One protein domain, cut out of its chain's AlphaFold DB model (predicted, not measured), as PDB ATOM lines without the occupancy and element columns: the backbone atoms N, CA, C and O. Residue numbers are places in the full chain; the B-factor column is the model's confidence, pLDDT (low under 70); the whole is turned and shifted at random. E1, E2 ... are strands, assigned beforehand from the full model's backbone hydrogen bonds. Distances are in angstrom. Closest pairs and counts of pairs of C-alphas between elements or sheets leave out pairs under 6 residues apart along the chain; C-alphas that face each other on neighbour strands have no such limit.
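AT A GLANCE: This is residues 585 to 694 of the 1123 residues of an uncharacterized protein of Nitrospira sp (UniProt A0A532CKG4). Two small twisted sheets lie partly face to face with their strands crossed, E1, E2 and E5 in one, E3, E4 and the beginning of E6 in the other. The hairpin of E6 and E7 runs on past this body as a long arm, and residues 605 to 626 loop out beside it and back. The printed part has 110 residues, under half in its seven named strands, E1 to E7 in chain order, with no named helix: all strand. Both sheets, E1 - E2 - E5 and E4 - E3 - E6 - E7, are antiparallel. The whole is compact, radius of gyration of the C-alphas 14.9 A, spanning 46 by 31 by 21 A.

HOW THE PARTS SIT: E1, residues 585 to 593, and E2, residues 596 to 604, form a hairpin, with N 589 and O 600 2.9 A apart. E5, residues 651 to 655, is antiparallel to E2, with N 652 to O 601 at 2.8 A. E3, residues 627 to 631, and E4, residues 639 to 641, form a hairpin, with N 630 to O 639 at 2.8 A. E6, residues 666 to 677, pairs with E3 over 666 to 670, N 629 to O 668 being 2.8 A, and with E7, residues 680 to 688, over 670 to 677, N 673 to O 685 being 2.9 A. Between the sheets, the closest C-alphas of E4 and E5, Thr 641 and Val 654, are 7.1 A apart. E1 and E7 are apart.

IN THESE COORDINATES: E1 begins at C-alpha 585 (3.944, -1.514, 39.589). E2 measures 25.4 A and E6 33.6 A. E7 ends at C-alpha 688 (7.591, -0.046, 49.879).

THE WHOLE: The C-alphas farthest apart, Glu 594 and Val 678, are 49.8 A apart. The printed part has no cut. The link E2 to E3 is long, 22 residues. Mean pLDDT of the printed part is 88.4; residues 594 to 595 are under 70.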
ATOM      1  N   ILE A 585       4.266  -2.234  40.815       94.50
ATOM      2  CA  ILE A 585       3.944  -1.514  39.589       94.50
ATOM      3  C   ILE A 585       4.129  -2.501  38.439       94.50
ATOM      4  O   ILE A 585       5.214  -3.037  38.245       94.50
ATOM      5  N   VAL A 586       3.068  -2.731  37.672       92.81
ATOM      6  CA  VAL A 586       3.104  -3.580  36.473       92.81
ATOM      7  C   VAL A 586       3.416  -2.735  35.244       92.81
ATOM      8  O   VAL A 586       4.137  -3.170  34.346       92.81
ATOM      9  N   LYS A 587       2.859  -1.521  35.183       89.31
ATOM     10  CA  LYS A 587       3.013  -0.621  34.041       89.31
ATOM     11  C   LYS A 587       2.800   0.835  34.449       89.31
ATOM     12  O   LYS A 587       1.981   1.119  35.316       89.31
ATOM     13  N   GLY A 588       3.476   1.763  33.778       89.12
ATOM     14  CA  GLY A 588       3.150   3.189  33.822       89.12
ATOM     15  C   GLY A 588       2.817   3.727  32.432       89.12
ATOM     16  O   GLY A 588       3.425   3.309  31.449       89.12
ATOM     17  N   ASN A 589       1.849   4.638  32.344       88.12
ATOM     18  CA  ASN A 589       1.518   5.379  31.125       88.12
ATOM     19  C   ASN A 589       1.362   6.872  31.441       88.12
ATOM     20  O   ASN A 589       0.936   7.232  32.535       88.12
ATOM     21  N   LEU A 590       1.642   7.734  30.466       87.44
ATOM     22  CA  LEU A 590       1.405   9.172  30.580       87.44
ATOM     23  C   LEU A 590       0.057   9.558  29.970       87.44
ATOM     24  O   LEU A 590      -0.239   9.218  28.824       87.44
ATOM     25  N   GLU A 591      -0.733  10.325  30.715       86.31
ATOM     26  CA  GLU A 591      -1.959  10.967  30.242       86.31
ATOM     27  C   GLU A 591      -1.856  12.486  30.404       86.31
ATOM     28  O   GLU A 591      -1.242  12.992  31.340       86.31
ATOM     29  N   LYS A 592      -2.482  13.242  29.499       76.19
ATOM     30  CA  LYS A 592      -2.634  14.692  29.666       76.19
ATOM     31  C   LYS A 592      -3.965  14.997  30.336       76.19
ATOM     32  O   LYS A 592      -5.001  14.546  29.853       76.19
ATOM     33  N   SER A 593      -3.940  15.820  31.379       71.50
ATOM     34  CA  SER A 593      -5.130  16.428  31.968       71.50
ATOM     35  C   SER A 593      -5.109  17.949  31.805       71.50
ATOM     36  O   SER A 593      -4.111  18.534  31.381       71.50
ATOM     37  N   GLU A 594      -6.213  18.616  32.153       66.06
ATOM     38  CA  GLU A 594      -6.290  20.087  32.171       66.06
ATOM     39  C   GLU A 594      -5.261  20.724  33.121       66.06
ATOM     40  O   GLU A 594      -4.947  21.903  32.989       66.06
ATOM     41  N   SER A 595      -4.720  19.947  34.068       65.56
ATOM     42  CA  SER A 595      -3.765  20.414  35.076       65.56
ATOM     43  C   SER A 595      -2.302  20.044  34.806       65.56
ATOM     44  O   SER A 595      -1.457  20.313  35.657       65.56
ATOM     45  N   GLY A 596      -2.004  19.448  33.648       71.31
ATOM     46  CA  GLY A 596      -0.660  19.013  33.256       71.31
ATOM     47  C   GLY A 596      -0.588  17.521  32.931       71.31
ATOM     48  O   GLY A 596      -1.610  16.846  32.798       71.31
ATOM     49  N   ALA A 597       0.627  17.004  32.767       82.31
ATOM     50  CA  ALA A 597       0.845  15.575  32.579       82.31
ATOM     51  C   ALA A 597       0.637  14.807  33.895       82.31
ATOM     52  O   ALA A 597       1.169  15.167  34.949       82.31
ATOM     53  N   GLU A 598      -0.135  13.730  33.818       90.56
ATOM     54  CA  GLU A 598      -0.364  12.778  34.896       90.56
ATOM     55  C   GLU A 598       0.277  11.444  34.527       90.56
ATOM     56  O   GLU A 598       0.135  10.948  33.407       90.56
ATOM     57  N   LEU A 599       0.959  10.844  35.494       92.44
ATOM     58  CA  LEU A 599       1.457   9.487  35.389       92.44
ATOM     59  C   LEU A 599       0.408   8.528  35.962       92.44
ATOM     60  O   LEU A 599      -0.027   8.664  37.109       92.44
ATOM     61  N   ILE A 600       0.007   7.564  35.143       94.12
ATOM     62  CA  ILE A 600      -0.960   6.520  35.464       94.12
ATOM     63  C   ILE A 600      -0.193   5.227  35.704       94.12
ATOM     64  O   ILE A 600       0.327   4.627  34.765       94.12
ATOM     65  N   LEU A 601      -0.110   4.808  36.962       95.81
ATOM     66  CA  LEU A 601       0.543   3.570  37.369       95.81
ATOM     67  C   LEU A 601      -0.505   2.473  37.509       95.81
ATOM     68  O   LEU A 601      -1.373   2.559  38.374       95.81
ATOM     69  N   GLU A 602      -0.416   1.443  36.680       95.94
ATOM     70  CA  GLU A 602      -1.182   0.206  36.799       95.94
ATOM     71  C   GLU A 602      -0.359  -0.821  37.568       95.94
ATOM     72  O   GLU A 602       0.839  -1.001  37.328       95.94
ATOM     73  N   GLY A 603      -0.999  -1.508  38.501       94.25
ATOM     74  CA  GLY A 603      -0.300  -2.465  39.329       94.25
ATOM     75  C   GLY A 603      -1.196  -3.207  40.294       94.25
ATOM     76  O   GLY A 603      -2.426  -3.153  40.230       94.25
ATOM     77  N   GLU A 604      -0.544  -3.914  41.199       93.19
ATOM     78  CA  GLU A 604      -1.183  -4.779  42.171       93.19
ATOM     79  C   GLU A 604      -0.807  -4.360  43.586       93.19
ATOM     80  O   GLU A 604       0.258  -3.796  43.847       93.19
ATOM     81  N   ARG A 605      -1.702  -4.668  44.530       92.81
ATOM     82  CA  ARG A 605      -1.458  -4.479  45.966       92.81
ATOM     83  C   ARG A 605      -1.097  -3.034  46.330       92.81
ATOM     84  O   ARG A 605      -0.423  -2.807  47.330       92.81
ATOM     85  N   PHE A 606      -1.573  -2.032  45.585       94.62
ATOM     86  CA  PHE A 606      -1.392  -0.639  46.010       94.62
ATOM     87  C   PHE A 606      -2.093  -0.378  47.335       94.62
ATOM     88  O   PHE A 606      -1.546   0.309  48.185       94.62
ATOM     89  N   VAL A 607      -3.251  -0.998  47.556       93.38
ATOM     90  CA  VAL A 607      -3.990  -0.910  48.816       93.38
ATOM     91  C   VAL A 607      -4.135  -2.272  49.471       93.38
ATOM     92  O   VAL A 607      -4.125  -3.305  48.802       93.38
ATOM     93  N   PHE A 608      -4.312  -2.269  50.787       90.81
ATOM     94  CA  PHE A 608      -4.604  -3.470  51.548       90.81
ATOM     95  C   PHE A 608      -5.464  -3.143  52.768       90.81
ATOM     96  O   PHE A 608      -5.022  -2.498  53.716       90.81
ATOM     97  N   ALA A 609      -6.704  -3.628  52.752       85.56
ATOM     98  CA  ALA A 609      -7.600  -3.565  53.895       85.56
ATOM     99  C   ALA A 609      -7.469  -4.856  54.704       85.56
ATOM    100  O   ALA A 609      -8.070  -5.873  54.358       85.56
ATOM    101  N   ASN A 610      -6.699  -4.833  55.794       85.38
ATOM    102  CA  ASN A 610      -6.652  -5.997  56.669       85.38
ATOM    103  C   ASN A 610      -7.997  -6.181  57.384       85.38
ATOM    104  O   ASN A 610      -8.309  -5.462  58.335       85.38
ATOM    105  N   GLU A 611      -8.781  -7.170  56.965       84.75
ATOM    106  CA  GLU A 611     -10.093  -7.446  57.557       84.75
ATOM    107  C   GLU A 611     -10.010  -7.821  59.044       84.75
ATOM    108  O   GLU A 611     -10.938  -7.531  59.798       84.75
ATOM    109  N   ARG A 612      -8.877  -8.387  59.490       83.31
ATOM    110  CA  ARG A 612      -8.631  -8.727  60.902       83.31
ATOM    111  C   ARG A 612      -8.272  -7.512  61.762       83.31
ATOM    112  O   ARG A 612      -8.297  -7.614  62.989       83.31
ATOM    113  N   ALA A 613      -7.922  -6.381  61.145       85.00
ATOM    114  CA  ALA A 613      -7.633  -5.145  61.858       85.00
ATOM    115  C   ALA A 613      -8.925  -4.367  62.183       85.00
ATOM    116  O   ALA A 613      -9.843  -4.335  61.351       85.00
ATOM    117  N   PRO A 614      -9.009  -3.716  63.359       86.25
ATOM    118  CA  PRO A 614     -10.027  -2.720  63.681       86.25
ATOM    119  C   PRO A 614     -10.102  -1.608  62.632       86.25
ATOM    120  O   PRO A 614      -9.112  -1.314  61.965       86.25
ATOM    121  N   ALA A 615     -11.265  -0.966  62.494       86.19
ATOM    122  CA  ALA A 615     -11.505   0.035  61.451       86.19
ATOM    123  C   ALA A 615     -10.519   1.221  61.496       86.19
ATOM    124  O   ALA A 615     -10.086   1.689  60.448       86.19
ATOM    125  N   ASP A 616     -10.110   1.655  62.689       83.25
ATOM    126  CA  ASP A 616      -9.122   2.718  62.920       83.25
ATOM    127  C   ASP A 616      -7.670   2.298  62.609       83.25
ATOM    128  O   ASP A 616      -6.766   3.131  62.605       83.25
ATOM    129  N   LYS A 617      -7.437   1.009  62.326       85.75
ATOM    130  CA  LYS A 617      -6.131   0.407  62.007       85.75
ATOM    131  C   LYS A 617      -6.070  -0.166  60.587       85.75
ATOM    132  O   LYS A 617      -5.208  -0.990  60.288       85.75
ATOM    133  N   ARG A 618      -6.968   0.276  59.699       88.94
ATOM    134  CA  ARG A 618      -7.030  -0.113  58.272       88.94
ATOM    135  C   ARG A 618      -6.447   0.938  57.323       88.94
ATOM    136  O   ARG A 618      -6.809   0.976  56.153       88.94
ATOM    137  N   GLU A 619      -5.559   1.789  57.823       86.56
ATOM    138  CA  GLU A 619      -4.803   2.716  56.975       86.56
ATOM    139  C   GLU A 619      -4.029   1.947  55.890       86.56
ATOM    140  O   GLU A 619      -3.508   0.862  56.153       86.56
ATOM    141  N   GLY A 620      -3.987   2.500  54.676       88.12
ATOM    142  CA  GLY A 620      -3.480   1.826  53.479       88.12
ATOM    143  C   GLY A 620      -4.562   1.075  52.700       88.12
ATOM    144  O   GLY A 620      -4.263   0.487  51.661       88.12
ATOM    145  N   ALA A 621      -5.822   1.102  53.155       91.69
ATOM    146  CA  ALA A 621      -6.975   0.570  52.426       91.69
ATOM    147  C   ALA A 621      -7.499   1.523  51.337       91.69
ATOM    148  O   ALA A 621      -8.201   1.084  50.425       91.69
ATOM    149  N   ASN A 622      -7.180   2.816  51.427       93.62
ATOM    150  CA  ASN A 622      -7.585   3.833  50.461       93.62
ATOM    151  C   ASN A 622      -6.397   4.199  49.550       93.62
ATOM    152  O   ASN A 622      -5.319   4.501  50.064       93.62
ATOM    153  N   PRO A 623      -6.565   4.243  48.214       94.81
ATOM    154  CA  PRO A 623      -5.481   4.621  47.306       94.81
ATOM    155  C   PRO A 623      -4.958   6.049  47.523       94.81
ATOM    156  O   PRO A 623      -3.867   6.357  47.073       94.81
ATOM    157  N   LEU A 624      -5.675   6.932  48.223       95.69
ATOM    158  CA  LEU A 624      -5.185   8.282  48.551       95.69
ATOM    159  C   LEU A 624      -4.265   8.325  49.785       95.69
ATOM    160  O   LEU A 624      -3.686   9.370  50.091       95.69
ATOM    161  N   GLU A 625      -4.143   7.213  50.513       93.88
ATOM    162  CA  GLU A 625      -3.290   7.084  51.703       93.88
ATOM    163  C   GLU A 625      -1.888   6.557  51.375       93.88
ATOM    164  O   GLU A 625      -1.014   6.571  52.242       93.88
ATOM    165  N   VAL A 626      -1.658   6.109  50.139       96.00
ATOM    166  CA  VAL A 626      -0.339   5.647  49.694       96.00
ATOM    167  C   VAL A 626       0.509   6.803  49.185       96.00
ATOM    168  O   VAL A 626       0.022   7.897  48.894       96.00
ATOM    169  N   MET A 627       1.806   6.551  49.083       96.75
ATOM    170  CA  MET A 627       2.801   7.501  48.607       96.75
ATOM    171  C   MET A 627       3.458   6.928  47.356       96.75
ATOM    172  O   MET A 627       3.772   5.741  47.315       96.75
ATOM    173  N   VAL A 628       3.655   7.758  46.336       97.50
ATOM    174  CA  VAL A 628       4.431   7.393  45.146       97.50
ATOM    175  C   VAL A 628       5.762   8.122  45.211       97.50
ATOM    176  O   VAL A 628       5.796   9.350  45.322       97.50
ATOM    177  N   ASN A 629       6.841   7.348  45.175       96.31
ATOM    178  CA  ASN A 629       8.206   7.831  45.295       96.31
ATOM    179  C   ASN A 629       8.861   7.846  43.917       96.31
ATOM    180  O   ASN A 629       8.771   6.875  43.173       96.31
ATOM    181  N   PHE A 630       9.548   8.940  43.622       94.81
ATOM    182  CA  PHE A 630      10.297   9.196  42.402       94.81
ATOM    183  C   PHE A 630      11.773   9.326  42.787       94.81
ATOM    184  O   PHE A 630      12.230  10.388  43.222       94.81
ATOM    185  N   GLN A 631      12.502   8.220  42.687       93.31
ATOM    186  CA  GLN A 631      13.909   8.130  43.045       93.31
ATOM    187  C   GLN A 631      14.776   8.530  41.848       93.31
ATOM    188  O   GLN A 631      14.872   7.821  40.849       93.31
ATOM    189  N   MET A 632      15.418   9.695  41.946       88.06
ATOM    190  CA  MET A 632      16.405  10.138  40.959       88.06
ATOM    191  C   MET A 632      17.790   9.572  41.309       88.06
ATOM    192  O   MET A 632      18.157   9.555  42.491       88.06
ATOM    193  N   PRO A 633      18.603   9.168  40.320       83.25
ATOM    194  CA  PRO A 633      19.966   8.707  40.569       83.25
ATOM    195  C   PRO A 633      20.796   9.746  41.341       83.25
ATOM    196  O   PRO A 633      20.881  10.903  40.932       83.25
ATOM    197  N   GLY A 634      21.424   9.337  42.450       74.62
ATOM    198  CA  GLY A 634      22.326  10.185  43.251       74.62
ATOM    199  C   GLY A 634      21.658  11.055  44.310       74.62
ATOM    200  O   GLY A 634      22.351  11.634  45.142       74.62
ATOM    201  N   ARG A 635      20.320  11.129  44.342       78.88
ATOM    202  CA  ARG A 635      19.607  11.794  45.440       78.88
ATOM    203  C   ARG A 635      19.436  10.843  46.619       78.88
ATOM    204  O   ARG A 635      19.013   9.705  46.447       78.88
ATOM    205  N   THR A 636      19.694  11.333  47.828       76.25
ATOM    206  CA  THR A 636      19.495  10.574  49.076       76.25
ATOM    207  C   THR A 636      18.026  10.440  49.473       76.25
ATOM    208  O   THR A 636      17.673   9.500  50.178       76.25
ATOM    209  N   ALA A 637      17.173  11.365  49.026       83.19
ATOM    210  CA  ALA A 637      15.737  11.348  49.271       83.19
ATOM    211  C   ALA A 637      14.956  11.422  47.944       83.19
ATOM    212  O   ALA A 637      15.284  12.275  47.103       83.19
ATOM    213  N   PRO A 638      13.922  10.578  47.760       90.00
ATOM    214  CA  PRO A 638      13.071  10.619  46.579       90.00
ATOM    215  C   PRO A 638      12.141  11.833  46.613       90.00
ATOM    216  O   PRO A 638      11.828  12.376  47.676       90.00
ATOM    217  N   PHE A 639      11.629  12.224  45.448       90.75
ATOM    218  CA  PHE A 639      10.454  13.089  45.404       90.75
ATOM    219  C   PHE A 639       9.220  12.256  45.738       90.75
ATOM    220  O   PHE A 639       9.062  11.142  45.245       90.75
ATOM    221  N   ILE A 640       8.340  12.784  46.580       93.00
ATOM    222  CA  ILE A 640       7.196  12.039  47.103       93.00
ATOM    223  C   ILE A 640       5.916  12.787  46.755       93.00
ATOM    224  O   ILE A 640       5.790  13.978  47.036       93.00
ATOM    225  N   THR A 641       4.943  12.077  46.193       93.62
ATOM    226  CA  THR A 641       3.615  12.623  45.889       93.62
ATOM    227  C   THR A 641       2.502  11.691  46.354       93.62
ATOM    228  O   THR A 641       2.716  10.498  46.581       93.62
ATOM    229  N   LYS A 642       1.295  12.244  46.493       94.88
ATOM    230  CA  LYS A 642       0.085  11.477  46.803       94.88
ATOM    231  C   LYS A 642      -0.748  11.239  45.541       94.88
ATOM    232  O   LYS A 642      -0.808  12.128  44.685       94.88
ATOM    233  N   PRO A 643      -1.436  10.092  45.438       96.50
ATOM    234  CA  PRO A 643      -2.390   9.853  44.363       96.50
ATOM    235  C   PRO A 643      -3.555  10.846  44.354       96.50
ATOM    236  O   PRO A 643      -3.986  11.362  45.385       96.50
ATOM    237  N   LEU A 644      -4.063  11.112  43.154       94.69
ATOM    238  CA  LEU A 644      -5.199  11.987  42.880       94.69
ATOM    239  C   LEU A 644      -6.523  11.252  43.135       94.69
ATOM    240  O   LEU A 644      -6.579  10.024  43.080       94.69
ATOM    241  N   SER A 645      -7.617  11.998  43.328       91.00
ATOM    242  CA  SER A 645      -8.950  11.481  43.701       91.00
ATOM    243  C   SER A 645      -9.583  10.478  42.722       91.00
ATOM    244  O   SER A 645     -10.553   9.821  43.086       91.00
ATOM    245  N   GLY A 646      -9.058  10.346  41.499       90.19
ATOM    246  CA  GLY A 646      -9.467   9.330  40.519       90.19
ATOM    247  C   GLY A 646      -8.724   7.991  40.631       90.19
ATOM    248  O   GLY A 646      -8.910   7.128  39.780       90.19
ATOM    249  N   SER A 647      -7.857   7.829  41.632       96.25
ATOM    250  CA  SER A 647      -7.074   6.606  41.835       96.25
ATOM    251  C   SER A 647      -7.921   5.471  42.414       96.25
ATOM    252  O   SER A 647      -8.851   5.687  43.190       96.25
ATOM    253  N   THR A 648      -7.564   4.241  42.063       96.56
ATOM    254  CA  THR A 648      -8.216   2.996  42.481       96.56
ATOM    255  C   THR A 648      -7.197   2.040  43.108       96.56
ATOM    256  O   THR A 648      -6.001   2.318  43.147       96.56
ATOM    257  N   ALA A 649      -7.660   0.885  43.593       94.06
ATOM    258  CA  ALA A 649      -6.817  -0.137  44.216       94.06
ATOM    259  C   ALA A 649      -5.717  -0.718  43.301       94.06
ATOM    260  O   ALA A 649      -4.739  -1.264  43.807       94.06
ATOM    261  N   THR A 650      -5.882  -0.621  41.978       95.25
ATOM    262  CA  THR A 650      -4.969  -1.186  40.966       95.25
ATOM    263  C   THR A 650      -4.466  -0.146  39.967       95.25
ATOM    264  O   THR A 650      -3.702  -0.472  39.063       95.25
ATOM    265  N   GLN A 651      -4.890   1.112  40.107       96.62
ATOM    266  CA  GLN A 651      -4.465   2.199  39.234       96.62
ATOM    267  C   GLN A 651      -4.286   3.488  40.036       96.62
ATOM    268  O   GLN A 651      -5.263   4.037  40.542       96.62
ATOM    269  N   LEU A 652      -3.061   3.997  40.129       97.44
ATOM    270  CA  LEU A 652      -2.764   5.279  40.767       97.44
ATOM    271  C   LEU A 652      -2.582   6.361  39.707       97.44
ATOM    272  O   LEU A 652      -1.816   6.185  38.765       97.44
ATOM    273  N   ARG A 653      -3.259   7.495  39.886       95.38
ATOM    274  CA  ARG A 653      -3.057   8.701  39.076       95.38
ATOM    275  C   ARG A 653      -2.237   9.682  39.896       95.38
ATOM    276  O   ARG A 653      -2.685  10.079  40.969       95.38
ATOM    277  N   VAL A 654      -1.059  10.076  39.428       94.75
ATOM    278  CA  VAL A 654      -0.175  10.993  40.161       94.75
ATOM    279  C   VAL A 654       0.325  12.123  39.279       94.75
ATOM    280  O   VAL A 654       0.571  11.946  38.089       94.75
ATOM    281  N   ARG A 655       0.511  13.299  39.884       91.19
ATOM    282  CA  ARG A 655       1.261  14.385  39.249       91.19
ATOM    283  C   ARG A 655       2.747  14.102  39.356       91.19
ATOM    284  O   ARG A 655       3.214  13.690  40.418       91.19
ATOM    285  N   ILE A 656       3.464  14.366  38.273       90.00
ATOM    286  CA  ILE A 656       4.921  14.283  38.238       90.00
ATOM    287  C   ILE A 656       5.464  15.507  38.993       90.00
ATOM    288  O   ILE A 656       5.097  16.631  38.644       90.00
ATOM    289  N   PRO A 657       6.267  15.325  40.056       88.69
ATOM    290  CA  PRO A 657       6.893  16.445  40.750       88.69
ATOM    291  C   PRO A 657       7.812  17.238  39.812       88.69
ATOM    292  O   PRO A 657       8.463  16.662  38.943       88.69
ATOM    293  N   ALA A 658       7.894  18.552  40.005       83.31
ATOM    294  CA  ALA A 658       8.821  19.378  39.240       83.31
ATOM    295  C   ALA A 658      10.287  18.981  39.532       83.31
ATOM    296  O   ALA A 658      10.604  18.526  40.634       83.31
ATOM    297  N   GLY A 659      11.161  19.086  38.528       83.44
ATOM    298  CA  GLY A 659      12.546  18.601  38.582       83.44
ATOM    299  C   GLY A 659      12.733  17.085  38.399       83.44
ATOM    300  O   GLY A 659      13.872  16.619  38.325       83.44
ATOM    301  N   VAL A 660      11.656  16.294  38.306       89.12
ATOM    302  CA  VAL A 660      11.748  14.861  37.979       89.12
ATOM    303  C   VAL A 660      11.941  14.675  36.476       89.12
ATOM    304  O   VAL A 660      11.180  15.209  35.676       89.12
ATOM    305  N   ILE A 661      12.930  13.857  36.109       89.50
ATOM    306  CA  ILE A 661      13.174  13.412  34.733       89.50
ATOM    307  C   ILE A 661      12.719  11.953  34.639       89.50
ATOM    308  O   ILE A 661      13.404  11.056  35.131       89.50
ATOM    309  N   LEU A 662      11.568  11.700  34.022       89.19
ATOM    310  CA  LEU A 662      10.956  10.378  33.878       89.19
ATOM    311  C   LEU A 662      11.856   9.374  33.160       89.19
ATOM    312  O   LEU A 662      11.904   8.214  33.560       89.19
ATOM    313  N   GLY A 663      12.622   9.820  32.161       84.56
ATOM    314  CA  GLY A 663      13.614   8.973  31.495       84.56
ATOM    315  C   GLY A 663      14.733   8.466  32.419       84.56
ATOM    316  O   GLY A 663      15.436   7.522  32.064       84.56
ATOM    317  N   LEU A 664      14.919   9.061  33.603       87.75
ATOM    318  CA  LEU A 664      15.952   8.696  34.581       87.75
ATOM    319  C   LEU A 664      15.416   8.081  35.872       87.75
ATOM    320  O   LEU A 664      16.162   7.374  36.549       87.75
ATOM    321  N   VAL A 665      14.186   8.414  36.242       91.06
ATOM    322  CA  VAL A 665      13.646   8.123  37.564       91.06
ATOM    323  C   VAL A 665      13.267   6.653  37.707       91.06
ATOM    324  O   VAL A 665      12.744   6.028  36.782       91.06
ATOM    325  N   GLU A 666      13.473   6.119  38.902       92.69
ATOM    326  CA  GLU A 666      12.857   4.867  39.317       92.69
ATOM    327  C   GLU A 666      11.669   5.175  40.228       92.69
ATOM    328  O   GLU A 666      11.750   6.010  41.133       92.69
ATOM    329  N   VAL A 667      10.530   4.545  39.957       95.31
ATOM    330  CA  VAL A 667       9.276   4.817  40.658       95.31
ATOM    331  C   VAL A 667       8.920   3.642  41.554       95.31
ATOM    332  O   VAL A 667       8.973   2.493  41.128       95.31
ATOM    333  N   SER A 668       8.523   3.920  42.793       96.31
ATOM    334  CA  SER A 668       7.998   2.914  43.722       96.31
ATOM    335  C   SER A 668       6.750   3.425  44.436       96.31
ATOM    336  O   SER A 668       6.489   4.628  44.501       96.31
ATOM    337  N   VAL A 669       5.953   2.506  44.981       97.19
ATOM    338  CA  VAL A 669       4.770   2.838  45.786       97.19
ATOM    339  C   VAL A 669       4.996   2.380  47.219       97.19
ATOM    340  O   VAL A 669       5.359   1.230  47.461       97.19
ATOM    341  N   THR A 670       4.742   3.268  48.173       95.88
ATOM    342  CA  THR A 670       4.786   2.987  49.607       95.88
ATOM    343  C   THR A 670       3.382   3.015  50.190       95.88
ATOM    344  O   THR A 670       2.672   4.016  50.095       95.88
ATOM    345  N   ARG A 671       2.993   1.914  50.835       93.69
ATOM    346  CA  ARG A 671       1.698   1.747  51.495       93.69
ATOM    347  C   ARG A 671       1.884   1.668  53.018       93.69
ATOM    348  O   ARG A 671       2.633   0.799  53.478       93.69
ATOM    349  N   PRO A 672       1.197   2.499  53.823       90.81
ATOM    350  CA  PRO A 672       1.170   2.321  55.272       90.81
ATOM    351  C   PRO A 672       0.431   1.032  55.642       90.81
ATOM    352  O   PRO A 672      -0.528   0.647  54.981       90.81
ATOM    353  N   GLN A 673       0.866   0.354  56.702       87.38
ATOM    354  CA  GLN A 673       0.249  -0.900  57.129       87.38
ATOM    355  C   GLN A 673       0.418  -1.137  58.626       87.38
ATOM    356  O   GLN A 673       1.499  -0.936  59.178       87.38
ATOM    357  N   TRP A 674      -0.637  -1.612  59.287       85.38
ATOM    358  CA  TRP A 674      -0.576  -2.035  60.685       85.38
ATOM    359  C   TRP A 674      -0.281  -3.529  60.801       85.38
ATOM    360  O   TRP A 674      -0.838  -4.355  60.077       85.38
ATOM    361  N   LEU A 675       0.594  -3.866  61.741       83.81
ATOM    362  CA  LEU A 675       0.943  -5.220  62.130       83.81
ATOM    363  C   LEU A 675       0.279  -5.555  63.461       83.81
ATOM    364  O   LEU A 675       0.206  -4.720  64.367       83.81
ATOM    365  N   ARG A 676      -0.167  -6.802  63.578       83.44
ATOM    366  CA  ARG A 676      -0.660  -7.371  64.822       83.44
ATOM    367  C   ARG A 676       0.489  -7.950  65.638       83.44
ATOM    368  O   ARG A 676       1.327  -8.685  65.119       83.44
ATOM    369  N   THR A 677       0.460  -7.685  66.935       80.44
ATOM    370  CA  THR A 677       1.231  -8.393  67.953       80.44
ATOM    371  C   THR A 677       0.290  -9.012  68.989       80.44
ATOM    372  O   THR A 677      -0.924  -8.763  69.002       80.44
ATOM    373  N   VAL A 678       0.851  -9.788  69.914       78.44
ATOM    374  CA  VAL A 678       0.160 -10.242  71.130       78.44
ATOM    375  C   VAL A 678      -0.372  -9.090  71.995       78.44
ATOM    376  O   VAL A 678      -1.270  -9.319  72.791       78.44
ATOM    377  N   SER A 679       0.127  -7.857  71.832       72.75
ATOM    378  CA  SER A 679      -0.385  -6.674  72.547       72.75
ATOM    379  C   SER A 679      -1.473  -5.912  71.783       72.75
ATOM    380  O   SER A 679      -2.075  -4.997  72.335       72.75
ATOM    381  N   GLY A 680      -1.769  -6.297  70.535       80.44
ATOM    382  CA  GLY A 680      -2.808  -5.677  69.710       80.44
ATOM    383  C   GLY A 680      -2.299  -5.214  68.346       80.44
ATOM    384  O   GLY A 680      -1.262  -5.659  67.866       80.44
ATOM    385  N   TRP A 681      -3.065  -4.345  67.683       80.38
ATOM    386  CA  TRP A 681      -2.677  -3.691  66.425       80.38
ATOM    387  C   TRP A 681      -1.910  -2.401  66.723       80.38
ATOM    388  O   TRP A 681      -2.443  -1.294  66.611       80.38
ATOM    389  N   ASP A 682      -0.674  -2.555  67.182       73.94
ATOM    390  CA  ASP A 682       0.117  -1.495  67.811       73.94
ATOM    391  C   ASP A 682       1.353  -1.073  67.008       73.94
ATOM    392  O   ASP A 682       1.936  -0.026  67.292       73.94
ATOM    393  N   ARG A 683       1.722  -1.818  65.960       78.69
ATOM    394  CA  ARG A 683       2.894  -1.515  65.133       78.69
ATOM    395  C   ARG A 683       2.499  -1.064  63.729       78.69
ATOM    396  O   ARG A 683       2.064  -1.870  62.916       78.69
ATOM    397  N   ARG A 684       2.719   0.213  63.412       82.56
ATOM    398  CA  ARG A 684       2.556   0.775  62.061       82.56
ATOM    399  C   ARG A 684       3.880   0.728  61.300       82.56
ATOM    400  O   ARG A 684       4.903   1.157  61.824       82.56
ATOM    401  N   ILE A 685       3.857   0.245  60.065       84.12
ATOM    402  CA  ILE A 685       5.006   0.192  59.155       84.12
ATOM    403  C   ILE A 685       4.676   0.866  57.820       84.12
ATOM    404  O   ILE A 685       3.516   1.144  57.522       84.12
ATOM    405  N   GLN A 686       5.711   1.114  57.022       88.19
ATOM    406  CA  GLN A 686       5.605   1.499  55.619       88.19
ATOM    407  C   GLN A 686       6.106   0.329  54.774       88.19
ATOM    408  O   GLN A 686       7.222  -0.141  54.986       88.19
ATOM    409  N   VAL A 687       5.278  -0.163  53.857       89.62
ATOM    410  CA  VAL A 687       5.634  -1.247  52.941       89.62
ATOM    411  C   VAL A 687       5.901  -0.633  51.576       89.62
ATOM    412  O   VAL A 687       4.975  -0.155  50.922       89.62
ATOM    413  N   THR A 688       7.164  -0.623  51.159       92.12
ATOM    414  CA  THR A 688       7.591  -0.046  49.879       92.12
ATOM    415  C   THR A 688       7.776  -1.145  48.841       92.12
ATOM    416  O   THR A 688       8.402  -2.169  49.113       92.12
ATOM    417  N   GLY A 689       7.186  -0.932  47.666       90.44
ATOM    418  CA  GLY A 689       7.336  -1.781  46.493       90.44
ATOM    419  C   GLY A 689       8.728  -1.713  45.874       90.44
ATOM    420  O   GLY A 689       9.561  -0.893  46.256       90.44
ATOM    421  N   LYS A 690       8.964  -2.571  44.881       91.06
ATOM    422  CA  LYS A 690      10.180  -2.503  44.071       91.06
ATOM    423  C   LYS A 690      10.184  -1.220  43.231       91.06
ATOM    424  O   LYS A 690       9.137  -0.744  42.799       91.06
ATOM    425  N   GLU A 691      11.377  -0.677  43.036       91.25
ATOM    426  CA  GLU A 691      11.639   0.427  42.121       91.25
ATOM    427  C   GLU A 691      11.541  -0.059  40.668       91.25
ATOM    428  O   GLU A 691      12.183  -1.040  40.279       91.25
ATOM    429  N   GLU A 692      10.701   0.613  39.882       90.19
ATOM    430  CA  GLU A 692      10.468   0.312  38.473       90.19
ATOM    431  C   GLU A 692      10.813   1.512  37.589       90.19
ATOM    432  O   GLU A 692      10.420   2.652  37.843       90.19
ATOM    433  N   SER A 693      11.549   1.237  36.514       86.81
ATOM    434  CA  SER A 693      11.907   2.221  35.495       86.81
ATOM    435  C   SER A 693      10.766   2.364  34.489       86.81
ATOM    436  O   SER A 693      10.286   1.372  33.945       86.81
ATOM    437  N   LEU A 694      10.383   3.603  34.181       76.00
ATOM    438  CA  LEU A 694       9.282   3.920  33.262       76.00
ATOM    439  C   LEU A 694       9.733   4.217  31.824       76.00
ATOM    440  O   LEU A 694       8.966   4.769  31.041       76.00
TER     441      LEU A 694